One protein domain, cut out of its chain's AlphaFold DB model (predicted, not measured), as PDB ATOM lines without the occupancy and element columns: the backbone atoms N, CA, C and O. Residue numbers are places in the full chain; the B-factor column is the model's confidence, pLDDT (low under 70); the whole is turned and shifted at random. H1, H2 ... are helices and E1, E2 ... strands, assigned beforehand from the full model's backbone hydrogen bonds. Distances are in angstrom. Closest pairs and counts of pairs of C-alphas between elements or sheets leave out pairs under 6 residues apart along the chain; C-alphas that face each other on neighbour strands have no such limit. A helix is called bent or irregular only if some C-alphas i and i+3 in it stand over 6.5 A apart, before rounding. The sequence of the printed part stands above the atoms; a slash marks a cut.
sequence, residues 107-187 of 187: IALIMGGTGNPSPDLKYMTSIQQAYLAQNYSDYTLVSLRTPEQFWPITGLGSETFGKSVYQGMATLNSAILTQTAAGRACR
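AT A GLANCE: This is residues 107 to 187 of the 187 residues of an uncharacterized protein of Mycobacterium sp. E3339 (UniProt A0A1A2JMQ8). Two short parallel strands, E1 and E2, run side by side between two helices, with H1 over on one side and the longer H2 on the other. Beyond the strands, the unnamed stretch 145 to 160 loops out to one end of the longest axis, and after H2 the last residues fold back towards E1. The printed part has 81 residues, with E1, H1, E2 and H2 in that order, in a mixed class of helices and strands. It is only just compact, close to loose, with a radius of gyration of the C-alphas of 13.9 A, and only just flat, spanning 41 by 28 by 16 A.

HOW THE PARTS SIT: Start at E1, residues 107 to 111, and look across to E2, residues 139 to 144: they are parallel, 31 degrees between directions. N 108 and O 140 are 2.9 A apart and N 144 and O 110 are 2.8 A apart, within hydrogen-bond range. H1, residues 121 to 135, completes a strand-helix-strand unit, two parallel neighbour strands with a helix between them in the chain, with a right-handed crossover. Its closest C-alphas to E2 are those of Met 124 and Ser 143, 7.6 A. For H2, residues 161 to 181, look at Leu 144 of E2 and Leu 172, the closest C-alphas, 7.5 A. H1 and H2 are apart. Every O i to N i+4 pair is within hydrogen-bond range in H2, and 8 of 11 are in H1.

IN THESE COORDINATES: Find C-alpha 107, where E1 begins, at (-30.600, -44.929, 14.785); the strand is 12.8 A long. H1 measures 20.3 A and is irregular, with C-alphas 130 and 133 7.0 A apart. E2 measures 14.8 A. H2 runs 30.0 A to C-alpha 181 at (-22.986, -53.661, 9.001).

THE WHOLE: The two C-alphas farthest apart, those of Leu 156 and Gly 183, are 41.7 A apart, while those of Ile 107 and Arg 187 are 6.4 A apart. The printed part has no cut; the link from E2 to H2 is long. The mean pLDDT of the printed part is 86.5, and no printed residue is under 70.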
ATOM      1  N   ILE A 107     -29.577 -45.285  15.770       87.88
ATOM      2  CA  ILE A 107     -30.600 -44.929  14.785       87.88
ATOM      3  C   ILE A 107     -31.960 -45.539  15.110       87.88
ATOM      4  O   ILE A 107     -32.049 -46.672  15.583       87.88
ATOM      5  N   ALA A 108     -33.019 -44.785  14.831       89.50
ATOM      6  CA  ALA A 108     -34.397 -45.250  14.910       89.50
ATOM      7  C   ALA A 108     -34.956 -45.376  13.488       89.50
ATOM      8  O   ALA A 108     -35.044 -44.377  12.765       89.50
ATOM      9  N   LEU A 109     -35.303 -46.596  13.076       91.06
ATOM     10  CA  LEU A 109     -35.891 -46.852  11.758       91.06
ATOM     11  C   LEU A 109     -37.405 -46.644  11.841       91.06
ATOM     12  O   LEU A 109     -38.122 -47.427  12.457       91.06
ATOM     13  N   ILE A 110     -37.907 -45.582  11.213       91.44
ATOM     14  CA  ILE A 110     -39.318 -45.202  11.294       91.44
ATOM     15  C   ILE A 110     -40.059 -45.722  10.068       91.44
ATOM     16  O   ILE A 110     -39.806 -45.272   8.951       91.44
ATOM     17  N   MET A 111     -40.992 -46.647  10.282       91.19
ATOM     18  CA  MET A 111     -41.932 -47.111   9.259       91.19
ATOM     19  C   MET A 111     -43.212 -46.273   9.291       91.19
ATOM     20  O   MET A 111     -43.598 -45.755  10.339       91.19
ATOM     21  N   GLY A 112     -43.845 -46.116   8.131       86.31
ATOM     22  CA  GLY A 112     -45.140 -45.452   8.022       86.31
ATOM     23  C   GLY A 112     -46.293 -46.396   8.352       86.31
ATOM     24  O   GLY A 112     -46.094 -47.587   8.558       86.31
ATOM     25  N   GLY A 113     -47.506 -45.849   8.406       81.81
ATOM     26  CA  GLY A 113     -48.735 -46.644   8.376       81.81
ATOM     27  C   GLY A 113     -49.360 -46.661   6.980       81.81
ATOM     28  O   GLY A 113     -48.868 -46.000   6.064       81.81
ATOM     29  N   THR A 114     -50.497 -47.346   6.837       81.75
ATOM     30  CA  THR A 114     -51.241 -47.471   5.571       81.75
ATOM     31  C   THR A 114     -51.429 -46.124   4.861       81.75
ATOM     32  O   THR A 114     -51.947 -45.173   5.444       81.75
ATOM     33  N   GLY A 115     -51.022 -46.046   3.590       79.44
ATOM     34  CA  GLY A 115     -51.085 -44.817   2.786       79.44
ATOM     35  C   GLY A 115     -49.946 -43.813   3.022       79.44
ATOM     36  O   GLY A 115     -49.909 -42.785   2.349       79.44
ATOM     37  N   ASN A 116     -48.995 -44.111   3.911       85.00
ATOM     38  CA  ASN A 116     -47.794 -43.312   4.163       85.00
ATOM     39  C   ASN A 116     -46.518 -44.112   3.821       85.00
ATOM     40  O   ASN A 116     -45.730 -44.431   4.712       85.00
ATOM     41  N   PRO A 117     -46.297 -44.459   2.537       86.88
ATOM     42  CA  PRO A 117     -45.203 -45.341   2.134       86.88
ATOM     43  C   PRO A 117     -43.816 -44.747   2.391       86.88
ATOM     44  O   PRO A 117     -42.841 -45.481   2.491       86.88
ATOM     45  N   SER A 118     -43.719 -43.423   2.494       89.50
ATOM     46  CA  SER A 118     -42.510 -42.710   2.892       89.50
ATOM     47  C   SER A 118     -42.900 -41.724   3.991       89.50
ATOM     48  O   SER A 118     -43.473 -40.688   3.648       89.50
ATOM     49  N   PRO A 119     -42.606 -42.017   5.271       90.38
ATOM     50  CA  PRO A 119     -42.949 -41.146   6.388       90.38
ATOM     51  C   PRO A 119     -42.567 -39.689   6.144       90.38
ATOM     52  O   PRO A 119     -41.394 -39.373   5.936       90.38
ATOM     53  N   ASP A 120     -43.565 -38.807   6.161       88.69
ATOM     54  CA  ASP A 120     -43.349 -37.374   6.004       88.69
ATOM     55  C   ASP A 120     -42.762 -36.731   7.275       88.69
ATOM     56  O   ASP A 120     -42.701 -37.322   8.357       88.69
ATOM     57  N   LEU A 121     -42.325 -35.475   7.152       88.38
ATOM     58  CA  LEU A 121     -41.687 -34.763   8.260       88.38
ATOM     59  C   LEU A 121     -42.628 -34.571   9.463       88.38
ATOM     60  O   LEU A 121     -42.172 -34.584  10.607       88.38
ATOM     61  N   LYS A 122     -43.938 -34.409   9.227       90.19
ATOM     62  CA  LYS A 122     -44.928 -34.249  10.303       90.19
ATOM     63  C   LYS A 122     -45.056 -35.532  11.116       90.19
ATOM     64  O   LYS A 122     -45.046 -35.471  12.343       90.19
ATOM     65  N   TYR A 123     -45.121 -36.672  10.438       90.00
ATOM     66  CA  TYR A 123     -45.150 -37.991  11.048       90.00
ATOM     67  C   TYR A 123     -43.862 -38.278  11.823       90.00
ATOM     68  O   TYR A 123     -43.906 -38.696  12.974       90.00
ATOM     69  N   MET A 124     -42.695 -37.986  11.247       89.44
ATOM     70  CA  MET A 124     -41.428 -38.171  11.962       89.44
ATOM     71  C   MET A 124     -41.336 -37.290  13.218       89.44
ATOM     72  O   MET A 124     -40.897 -37.755  14.267       89.44
ATOM     73  N   THR A 125     -41.806 -36.040  13.139       90.06
ATOM     74  CA  THR A 125     -41.823 -35.116  14.285       90.06
ATOM     75  C   THR A 125     -42.781 -35.587  15.380       90.06
ATOM     76  O   THR A 125     -42.452 -35.490  16.563       90.06
ATOM     77  N   SER A 126     -43.948 -36.131  15.015       90.00
ATOM     78  CA  SER A 126     -44.893 -36.661  16.003       90.00
ATOM     79  C   SER A 126     -44.336 -37.896  16.711       90.00
ATOM     80  O   SER A 126     -44.453 -37.988  17.930       90.00
ATOM     81  N   ILE A 127     -43.654 -38.796  15.994       89.06
ATOM     82  CA  ILE A 127     -42.971 -39.953  16.594       89.06
ATOM     83  C   ILE A 127     -41.825 -39.509  17.510       89.06
ATOM     84  O   ILE A 127     -41.698 -40.021  18.626       89.06
ATOM     85  N   GLN A 128     -41.032 -38.520  17.084       88.44
ATOM     86  CA  GLN A 128     -39.982 -37.938  17.919       88.44
ATOM     87  C   GLN A 128     -40.559 -37.448  19.249       88.44
ATOM     88  O   GLN A 128     -40.063 -37.827  20.305       88.44
ATOM     89  N   GLN A 129     -41.607 -36.624  19.206       89.06
ATOM     90  CA  GLN A 129     -42.178 -36.010  20.404       89.06
ATOM     91  C   GLN A 129     -42.930 -37.008  21.290       89.06
ATOM     92  O   GLN A 129     -42.804 -36.947  22.509       89.06
ATOM     93  N   ALA A 130     -43.705 -37.915  20.693       88.19
ATOM     94  CA  ALA A 130     -44.560 -38.828  21.443       88.19
ATOM     95  C   ALA A 130     -43.798 -40.022  22.037       88.19
ATOM     96  O   ALA A 130     -44.193 -40.514  23.092       88.19
ATOM     97  N   TYR A 131     -42.722 -40.485  21.386       82.50
ATOM     98  CA  TYR A 131     -42.076 -41.755  21.743       82.50
ATOM     99  C   TYR A 131     -40.570 -41.654  21.980       82.50
ATOM    100  O   TYR A 131     -40.064 -42.238  22.940       82.50
ATOM    101  N   LEU A 132     -39.832 -40.933  21.133       86.19
ATOM    102  CA  LEU A 132     -38.365 -40.983  21.177       86.19
ATOM    103  C   LEU A 132     -37.762 -39.962  22.145       86.19
ATOM    104  O   LEU A 132     -36.774 -40.265  22.802       86.19
ATOM    105  N   ALA A 133     -38.376 -38.790  22.310       84.12
ATOM    106  CA  ALA A 133     -37.855 -37.723  23.163       84.12
ATOM    107  C   ALA A 133     -37.728 -38.121  24.644       84.12
ATOM    108  O   ALA A 133     -36.875 -37.574  25.336       84.12
ATOM    109  N   GLN A 134     -38.549 -39.060  25.129       80.88
ATOM    110  CA  GLN A 134     -38.500 -39.485  26.532       80.88
ATOM    111  C   GLN A 134     -37.450 -40.562  26.816       80.88
ATOM    112  O   GLN A 134     -36.820 -40.519  27.866       80.88
ATOM    113  N   ASN A 135     -37.260 -41.522  25.905       78.50
ATOM    114  CA  ASN A 135     -36.487 -42.738  26.195       78.50
ATOM    115  C   ASN A 135     -35.322 -42.993  25.222       78.50
ATOM    116  O   ASN A 135     -34.483 -43.843  25.503       78.50
ATOM    117  N   TYR A 136     -35.278 -42.283  24.090       83.75
ATOM    118  CA  TYR A 136     -34.365 -42.519  22.961       83.75
ATOM    119  C   TYR A 136     -33.879 -41.194  22.359       83.75
ATOM    120  O   TYR A 136     -33.781 -41.042  21.142       83.75
ATOM    121  N   SER A 137     -33.621 -40.195  23.207       80.50
ATOM    122  CA  SER A 137     -33.272 -38.834  22.776       80.50
ATOM    123  C   SER A 137     -31.949 -38.745  22.006       80.50
ATOM    124  O   SER A 137     -31.701 -37.749  21.337       80.50
ATOM    125  N   ASP A 138     -31.103 -39.767  22.112       83.31
ATOM    126  CA  ASP A 138     -29.806 -39.912  21.449       83.31
ATOM    127  C   ASP A 138     -29.871 -40.677  20.112       83.31
ATOM    128  O   ASP A 138     -28.839 -40.931  19.495       83.31
ATOM    129  N   TYR A 139     -31.070 -41.038  19.643       86.00
ATOM    130  CA  TYR A 139     -31.267 -41.748  18.378       86.00
ATOM    131  C   TYR A 139     -31.475 -40.785  17.203       86.00
ATOM    132  O   TYR A 139     -32.299 -39.873  17.254       86.00
ATOM    133  N   THR A 140     -30.786 -41.049  16.093       87.88
ATOM    134  CA  THR A 140     -31.012 -40.377  14.807       87.88
ATOM    135  C   THR A 140     -32.137 -41.068  14.044       87.88
ATOM    136  O   THR A 140     -32.078 -42.270  13.782       87.88
ATOM    137  N   LEU A 141     -33.169 -40.324  13.652       88.44
ATOM    138  CA  LEU A 141     -34.310 -40.899  12.941       88.44
ATOM    139  C   LEU A 141     -33.995 -41.079  11.457       88.44
ATOM    140  O   LEU A 141     -33.522 -40.162  10.788       88.44
ATOM    141  N   VAL A 142     -34.349 -42.246  10.929       89.50
ATOM    142  CA  VAL A 142     -34.257 -42.574   9.507       89.50
ATOM    143  C   VAL A 142     -35.624 -43.070   9.058       89.50
ATOM    144  O   VAL A 142     -36.137 -44.049   9.598       89.50
ATOM    145  N   SER A 143     -36.236 -42.405   8.078       89.88
ATOM    146  CA  SER A 143     -37.482 -42.897   7.490       89.88
ATOM    147  C   SER A 143     -37.210 -44.109   6.604       89.88
ATOM    148  O   SER A 143     -36.294 -44.117   5.780       89.88
ATOM    149  N   LEU A 144     -38.023 -45.148   6.775       92.88
ATOM    150  CA  LEU A 144     -37.961 -46.366   5.989       92.88
ATOM    151  C   LEU A 144     -39.147 -46.419   5.032       92.88
ATOM    152  O   LEU A 144     -40.306 -46.438   5.450       92.88
ATOM    153  N   ARG A 145     -38.847 -46.472   3.731       92.44
ATOM    154  CA  ARG A 145     -39.879 -46.622   2.711       92.44
ATOM    155  C   ARG A 145     -40.444 -48.034   2.741       92.44
ATOM    156  O   ARG A 145     -39.699 -48.996   2.602       92.44
ATOM    157  N   THR A 146     -41.755 -48.150   2.843       90.69
ATOM    158  CA  THR A 146     -42.492 -49.418   2.877       90.69
ATOM    159  C   THR A 146     -43.704 -49.320   1.946       90.69
ATOM    160  O   THR A 146     -44.108 -48.211   1.592       90.69
ATOM    161  N   PRO A 147     -44.255 -50.432   1.427       89.94
ATOM    162  CA  PRO A 147     -45.367 -50.342   0.482       89.94
ATOM    163  C   PRO A 147     -46.629 -49.742   1.108       89.94
ATOM    164  O   PRO A 147     -47.292 -48.933   0.460       89.94
ATOM    165  N   GLU A 148     -46.937 -50.110   2.357       87.06
ATOM    166  CA  GLU A 148     -48.081 -49.609   3.133       87.06
ATOM    167  C   GLU A 148     -49.428 -49.665   2.385       87.06
ATOM    168  O   GLU A 148     -50.274 -48.771   2.508       87.06
ATOM    169  N   GLN A 149     -49.626 -50.722   1.589       87.62
ATOM    170  CA  GLN A 149     -50.807 -50.924   0.750       87.62
ATOM    171  C   GLN A 149     -51.781 -51.916   1.385       87.62
ATOM    172  O   GLN A 149     -51.390 -52.910   2.001       87.62
ATOM    173  N   PHE A 150     -53.072 -51.650   1.212       88.31
ATOM    174  CA  PHE A 150     -54.140 -52.478   1.742       88.31
ATOM    175  C   PHE A 150     -55.346 -52.481   0.803       88.31
ATOM    176  O   PHE A 150     -56.368 -51.852   1.073       88.31
ATOM    177  N   TRP A 151     -55.248 -53.188  -0.322       84.06
ATOM    178  CA  TRP A 151     -56.396 -53.408  -1.198       84.06
ATOM    179  C   TRP A 151     -57.494 -54.192  -0.462       84.06
ATOM    180  O   TRP A 151     -57.176 -55.209   0.169       84.06
ATOM    181  N   PRO A 152     -58.773 -53.772  -0.543       84.19
ATOM    182  CA  PRO A 152     -59.346 -52.738  -1.427       84.19
ATOM    183  C   PRO A 152     -59.406 -51.308  -0.852       84.19
ATOM    184  O   PRO A 152     -59.910 -50.406  -1.515       84.19
ATOM    185  N   ILE A 153     -58.905 -51.074   0.360       80.56
ATOM    186  CA  ILE A 153     -59.034 -49.798   1.085       80.56
ATOM    187  C   ILE A 153     -58.163 -48.690   0.476       80.56
ATOM    188  O   ILE A 153     -58.596 -47.546   0.384       80.56
ATOM    189  N   THR A 154     -56.955 -49.014   0.013       79.69
ATOM    190  CA  THR A 154     -56.002 -48.028  -0.536       79.69
ATOM    191  C   THR A 154     -56.197 -47.705  -2.023       79.69
ATOM    192  O   THR A 154     -55.378 -47.000  -2.607       79.69
ATOM    193  N   GLY A 155     -57.270 -48.204  -2.647       78.94
ATOM    194  CA  GLY A 155     -57.623 -47.928  -4.044       78.94
ATOM    195  C   GLY A 155     -57.400 -49.100  -5.007       78.94
ATOM    196  O   GLY A 155     -56.686 -50.065  -4.718       78.94
ATOM    197  N   LEU A 156     -58.043 -49.019  -6.175       78.62
ATOM    198  CA  LEU A 156     -57.943 -50.010  -7.252       78.62
ATOM    199  C   LEU A 156     -56.489 -50.134  -7.741       78.62
ATOM    200  O   LEU A 156     -55.860 -49.133  -8.068       78.62
ATOM    201  N   GLY A 157     -55.965 -51.362  -7.796       77.81
ATOM    202  CA  GLY A 157     -54.588 -51.645  -8.228       77.81
ATOM    203  C   GLY A 157     -53.532 -51.639  -7.115       77.81
ATOM    204  O   GLY A 157     -52.369 -51.908  -7.406       77.81
ATOM    205  N   SER A 158     -53.916 -51.377  -5.860       84.69
ATOM    206  CA  SER A 158     -53.022 -51.549  -4.707       84.69
ATOM    207  C   SER A 158     -52.786 -53.028  -4.357       84.69
ATOM    208  O   SER A 158     -53.550 -53.913  -4.747       84.69
ATOM    209  N   GLU A 159     -51.696 -53.318  -3.652       88.19
ATOM    210  CA  GLU A 159     -51.345 -54.655  -3.190       88.19
ATOM    211  C   GLU A 159     -52.271 -55.129  -2.068       88.19
ATOM    212  O   GLU A 159     -52.829 -54.343  -1.298       88.19
ATOM    213  N   THR A 160     -52.400 -56.449  -1.941       90.44
ATOM    214  CA  THR A 160     -53.056 -57.051  -0.779       90.44
ATOM    215  C   THR A 160     -52.215 -56.822   0.476       90.44
ATOM    216  O   THR A 160     -50.986 -56.754   0.408       90.44
ATOM    217  N   PHE A 161     -52.872 -56.788   1.639       87.00
ATOM    218  CA  PHE A 161     -52.205 -56.659   2.940       87.00
ATOM    219  C   PHE A 161     -51.020 -57.622   3.094       87.00
ATOM    220  O   PHE A 161     -49.918 -57.207   3.433       87.00
ATOM    221  N   GLY A 162     -51.223 -58.907   2.777       88.50
ATOM    222  CA  GLY A 162     -50.179 -59.923   2.918       88.50
ATOM    223  C   GLY A 162     -48.945 -59.651   2.054       88.50
ATOM    224  O   GLY A 162     -47.822 -59.853   2.511       88.50
ATOM    225  N   LYS A 163     -49.132 -59.143   0.828       90.88
ATOM    226  CA  LYS A 163     -48.018 -58.810  -0.068       90.88
ATOM    227  C   LYS A 163     -47.270 -57.558   0.407       90.88
ATOM    228  O   LYS A 163     -46.039 -57.575   0.431       90.88
ATOM    229  N   SER A 164     -48.008 -56.552   0.879       90.06
ATOM    230  CA  SER A 164     -47.440 -55.341   1.479       90.06
ATOM    231  C   SER A 164     -46.614 -55.661   2.730       90.06
ATOM    232  O   SER A 164     -45.484 -55.197   2.849       90.06
ATOM    233  N   VAL A 165     -47.129 -56.505   3.635       90.19
ATOM    234  CA  VAL A 165     -46.412 -56.926   4.854       90.19
ATOM    235  C   VAL A 165     -45.156 -57.721   4.510       90.19
ATOM    236  O   VAL A 165     -44.092 -57.441   5.055       90.19
ATOM    237  N   TYR A 166     -45.244 -58.676   3.579       90.94
ATOM    238  CA  TYR A 166     -44.089 -59.477   3.170       90.94
ATOM    239  C   TYR A 166     -42.945 -58.605   2.630       90.94
ATOM    240  O   TYR A 166     -41.790 -58.761   3.030       90.94
ATOM    241  N   GLN A 167     -43.269 -57.649   1.756       92.50
ATOM    242  CA  GLN A 167     -42.290 -56.697   1.235       92.50
ATOM    243  C   GLN A 167     -41.768 -55.758   2.329       92.50
ATOM    244  O   GLN A 167     -40.560 -55.564   2.424       92.50
ATOM    245  N   GLY A 168     -42.646 -55.230   3.189       90.88
ATOM    246  CA  GLY A 168     -42.261 -54.366   4.307       90.88
ATOM    247  C   GLY A 168     -41.277 -55.042   5.265       90.88
ATOM    248  O   GLY A 168     -40.259 -54.451   5.618       90.88
ATOM    249  N   MET A 169     -41.508 -56.315   5.605       92.06
ATOM    250  CA  MET A 169     -40.583 -57.111   6.420       92.06
ATOM    251  C   MET A 169     -39.224 -57.305   5.739       92.06
ATOM    252  O   MET A 169     -38.187 -57.184   6.392       92.06
ATOM    253  N   ALA A 170     -39.207 -57.575   4.430       92.06
ATOM    254  CA  ALA A 170     -37.963 -57.701   3.673       92.06
ATOM    255  C   ALA A 170     -37.177 -56.376   3.639       92.06
ATOM    256  O   ALA A 170     -35.951 -56.372   3.799       92.06
ATOM    257  N   THR A 171     -37.876 -55.249   3.487       93.12
ATOM    258  CA  THR A 171     -37.280 -53.910   3.528       93.12
ATOM    259  C   THR A 171     -36.723 -53.574   4.910       93.12
ATOM    260  O   THR A 171     -35.578 -53.132   5.003       93.12
ATOM    261  N   LEU A 172     -37.470 -53.852   5.983       91.88
ATOM    262  CA  LEU A 172     -37.008 -53.663   7.360       91.88
ATOM    263  C   LEU A 172     -35.761 -54.496   7.658       91.88
ATOM    264  O   LEU A 172     -34.769 -53.960   8.147       91.88
ATOM    265  N   ASN A 173     -35.774 -55.782   7.304       90.94
ATOM    266  CA  ASN A 173     -34.628 -56.661   7.514       90.94
ATOM    267  C   ASN A 173     -33.379 -56.154   6.774       90.94
ATOM    268  O   ASN A 173     -32.291 -56.103   7.341       90.94
ATOM    269  N   SER A 174     -33.542 -55.711   5.525       91.62
ATOM    270  CA  SER A 174     -32.441 -55.148   4.733       91.62
ATOM    271  C   SER A 174     -31.883 -53.861   5.353       91.62
ATOM    272  O   SER A 174     -30.668 -53.657   5.362       91.62
ATOM    273  N   ALA A 175     -32.745 -53.008   5.915       90.44
ATOM    274  CA  ALA A 175     -32.330 -51.788   6.601       90.44
ATOM    275  C   ALA A 175     -31.577 -52.087   7.906       90.44
ATOM    276  O   ALA A 175     -30.504 -51.528   8.119       90.44
ATOM    277  N   ILE A 176     -32.076 -53.010   8.733       88.81
ATOM    278  CA  ILE A 176     -31.401 -53.440   9.968       88.81
ATOM    279  C   ILE A 176     -30.010 -53.990   9.649       88.81
ATOM    280  O   ILE A 176     -29.029 -53.564  10.255       88.81
ATOM    281  N   LEU A 177     -29.900 -54.886   8.663       86.81
ATOM    282  CA  LEU A 177     -28.617 -55.470   8.265       86.81
ATOM    283  C   LEU A 177     -27.638 -54.415   7.741       86.81
ATOM    284  O   LEU A 177     -26.463 -54.450   8.096       86.81
ATOM    285  N   THR A 178     -28.117 -53.447   6.955       87.81
ATOM    286  CA  THR A 178     -27.290 -52.343   6.437       87.81
ATOM    287  C   THR A 178     -26.675 -51.523   7.570       87.81
ATOM    288  O   THR A 178     -25.502 -51.165   7.533       87.81
ATOM    289  N   GLN A 179     -27.469 -51.225   8.591       84.56
ATOM    290  CA  GLN A 179     -27.070 -50.345   9.683       84.56
ATOM    291  C   GLN A 179     -26.223 -51.091  10.718       84.56
ATOM    292  O   GLN A 179     -25.231 -50.553  11.202       84.56
ATOM    293  N   THR A 180     -26.527 -52.370  10.947       80.00
ATOM    294  CA  THR A 180     -25.684 -53.282  11.731       80.00
ATOM    295  C   THR A 180     -24.308 -53.449  11.077       80.00
ATOM    296  O   THR A 180     -23.291 -53.357  11.757       80.00
ATOM    297  N   ALA A 181     -24.247 -53.608   9.748       79.19
ATOM    298  CA  ALA A 181     -22.986 -53.661   9.001       79.19
ATOM    299  C   ALA A 181     -22.195 -52.342   9.064       79.19
ATOM    300  O   ALA A 181     -20.969 -52.357   8.995       79.19
ATOM    301  N   ALA A 182     -22.881 -51.208   9.237       80.75
ATOM    302  CA  ALA A 182     -22.268 -49.903   9.481       80.75
ATOM    303  C   ALA A 182     -21.856 -49.679  10.954       80.75
ATOM    304  O   ALA A 182     -21.405 -48.586  11.292       80.75
ATOM    305  N   GLY A 183     -22.019 -50.676  11.833       72.62
ATOM    306  CA  GLY A 183     -21.678 -50.588  13.258       72.62
ATOM    307  C   GLY A 183     -22.646 -49.746  14.096       72.62
ATOM    308  O   GLY A 183     -22.298 -49.330  15.199       72.62
ATOM    309  N   ARG A 184     -23.850 -49.464  13.585       81.75
ATOM    310  CA  ARG A 184     -24.860 -48.634  14.256       81.75
ATOM    311  C   ARG A 184     -25.838 -49.481  15.057       81.75
ATOM    312  O   ARG A 184     -26.250 -50.551  14.611       81.75
ATOM    313  N   ALA A 185     -26.273 -48.953  16.198       77.62
ATOM    314  CA  ALA A 185     -27.331 -49.568  16.993       77.62
ATOM    315  C   ALA A 185     -28.700 -49.228  16.382       77.62
ATOM    316  O   ALA A 185     -29.054 -48.051  16.291       77.62
ATOM    317  N   CYS A 186     -29.482 -50.237  15.995       76.44
ATOM    318  CA  CYS A 186     -30.848 -50.052  15.497       76.44
ATOM    319  C   CYS A 186     -31.888 -50.204  16.603       76.44
ATOM    320  O   CYS A 186     -31.745 -51.049  17.490       76.44
ATOM    321  N   ARG A 187     -32.966 -49.430  16.499       74.56
ATOM    322  CA  ARG A 187     -34.176 -49.586  17.304       74.56
ATOM    323  C   ARG A 187     -35.423 -49.261  16.495       74.56
ATOM    324  O   ARG A 187     -35.297 -48.515  15.492       74.56
TER     325      ARG A 187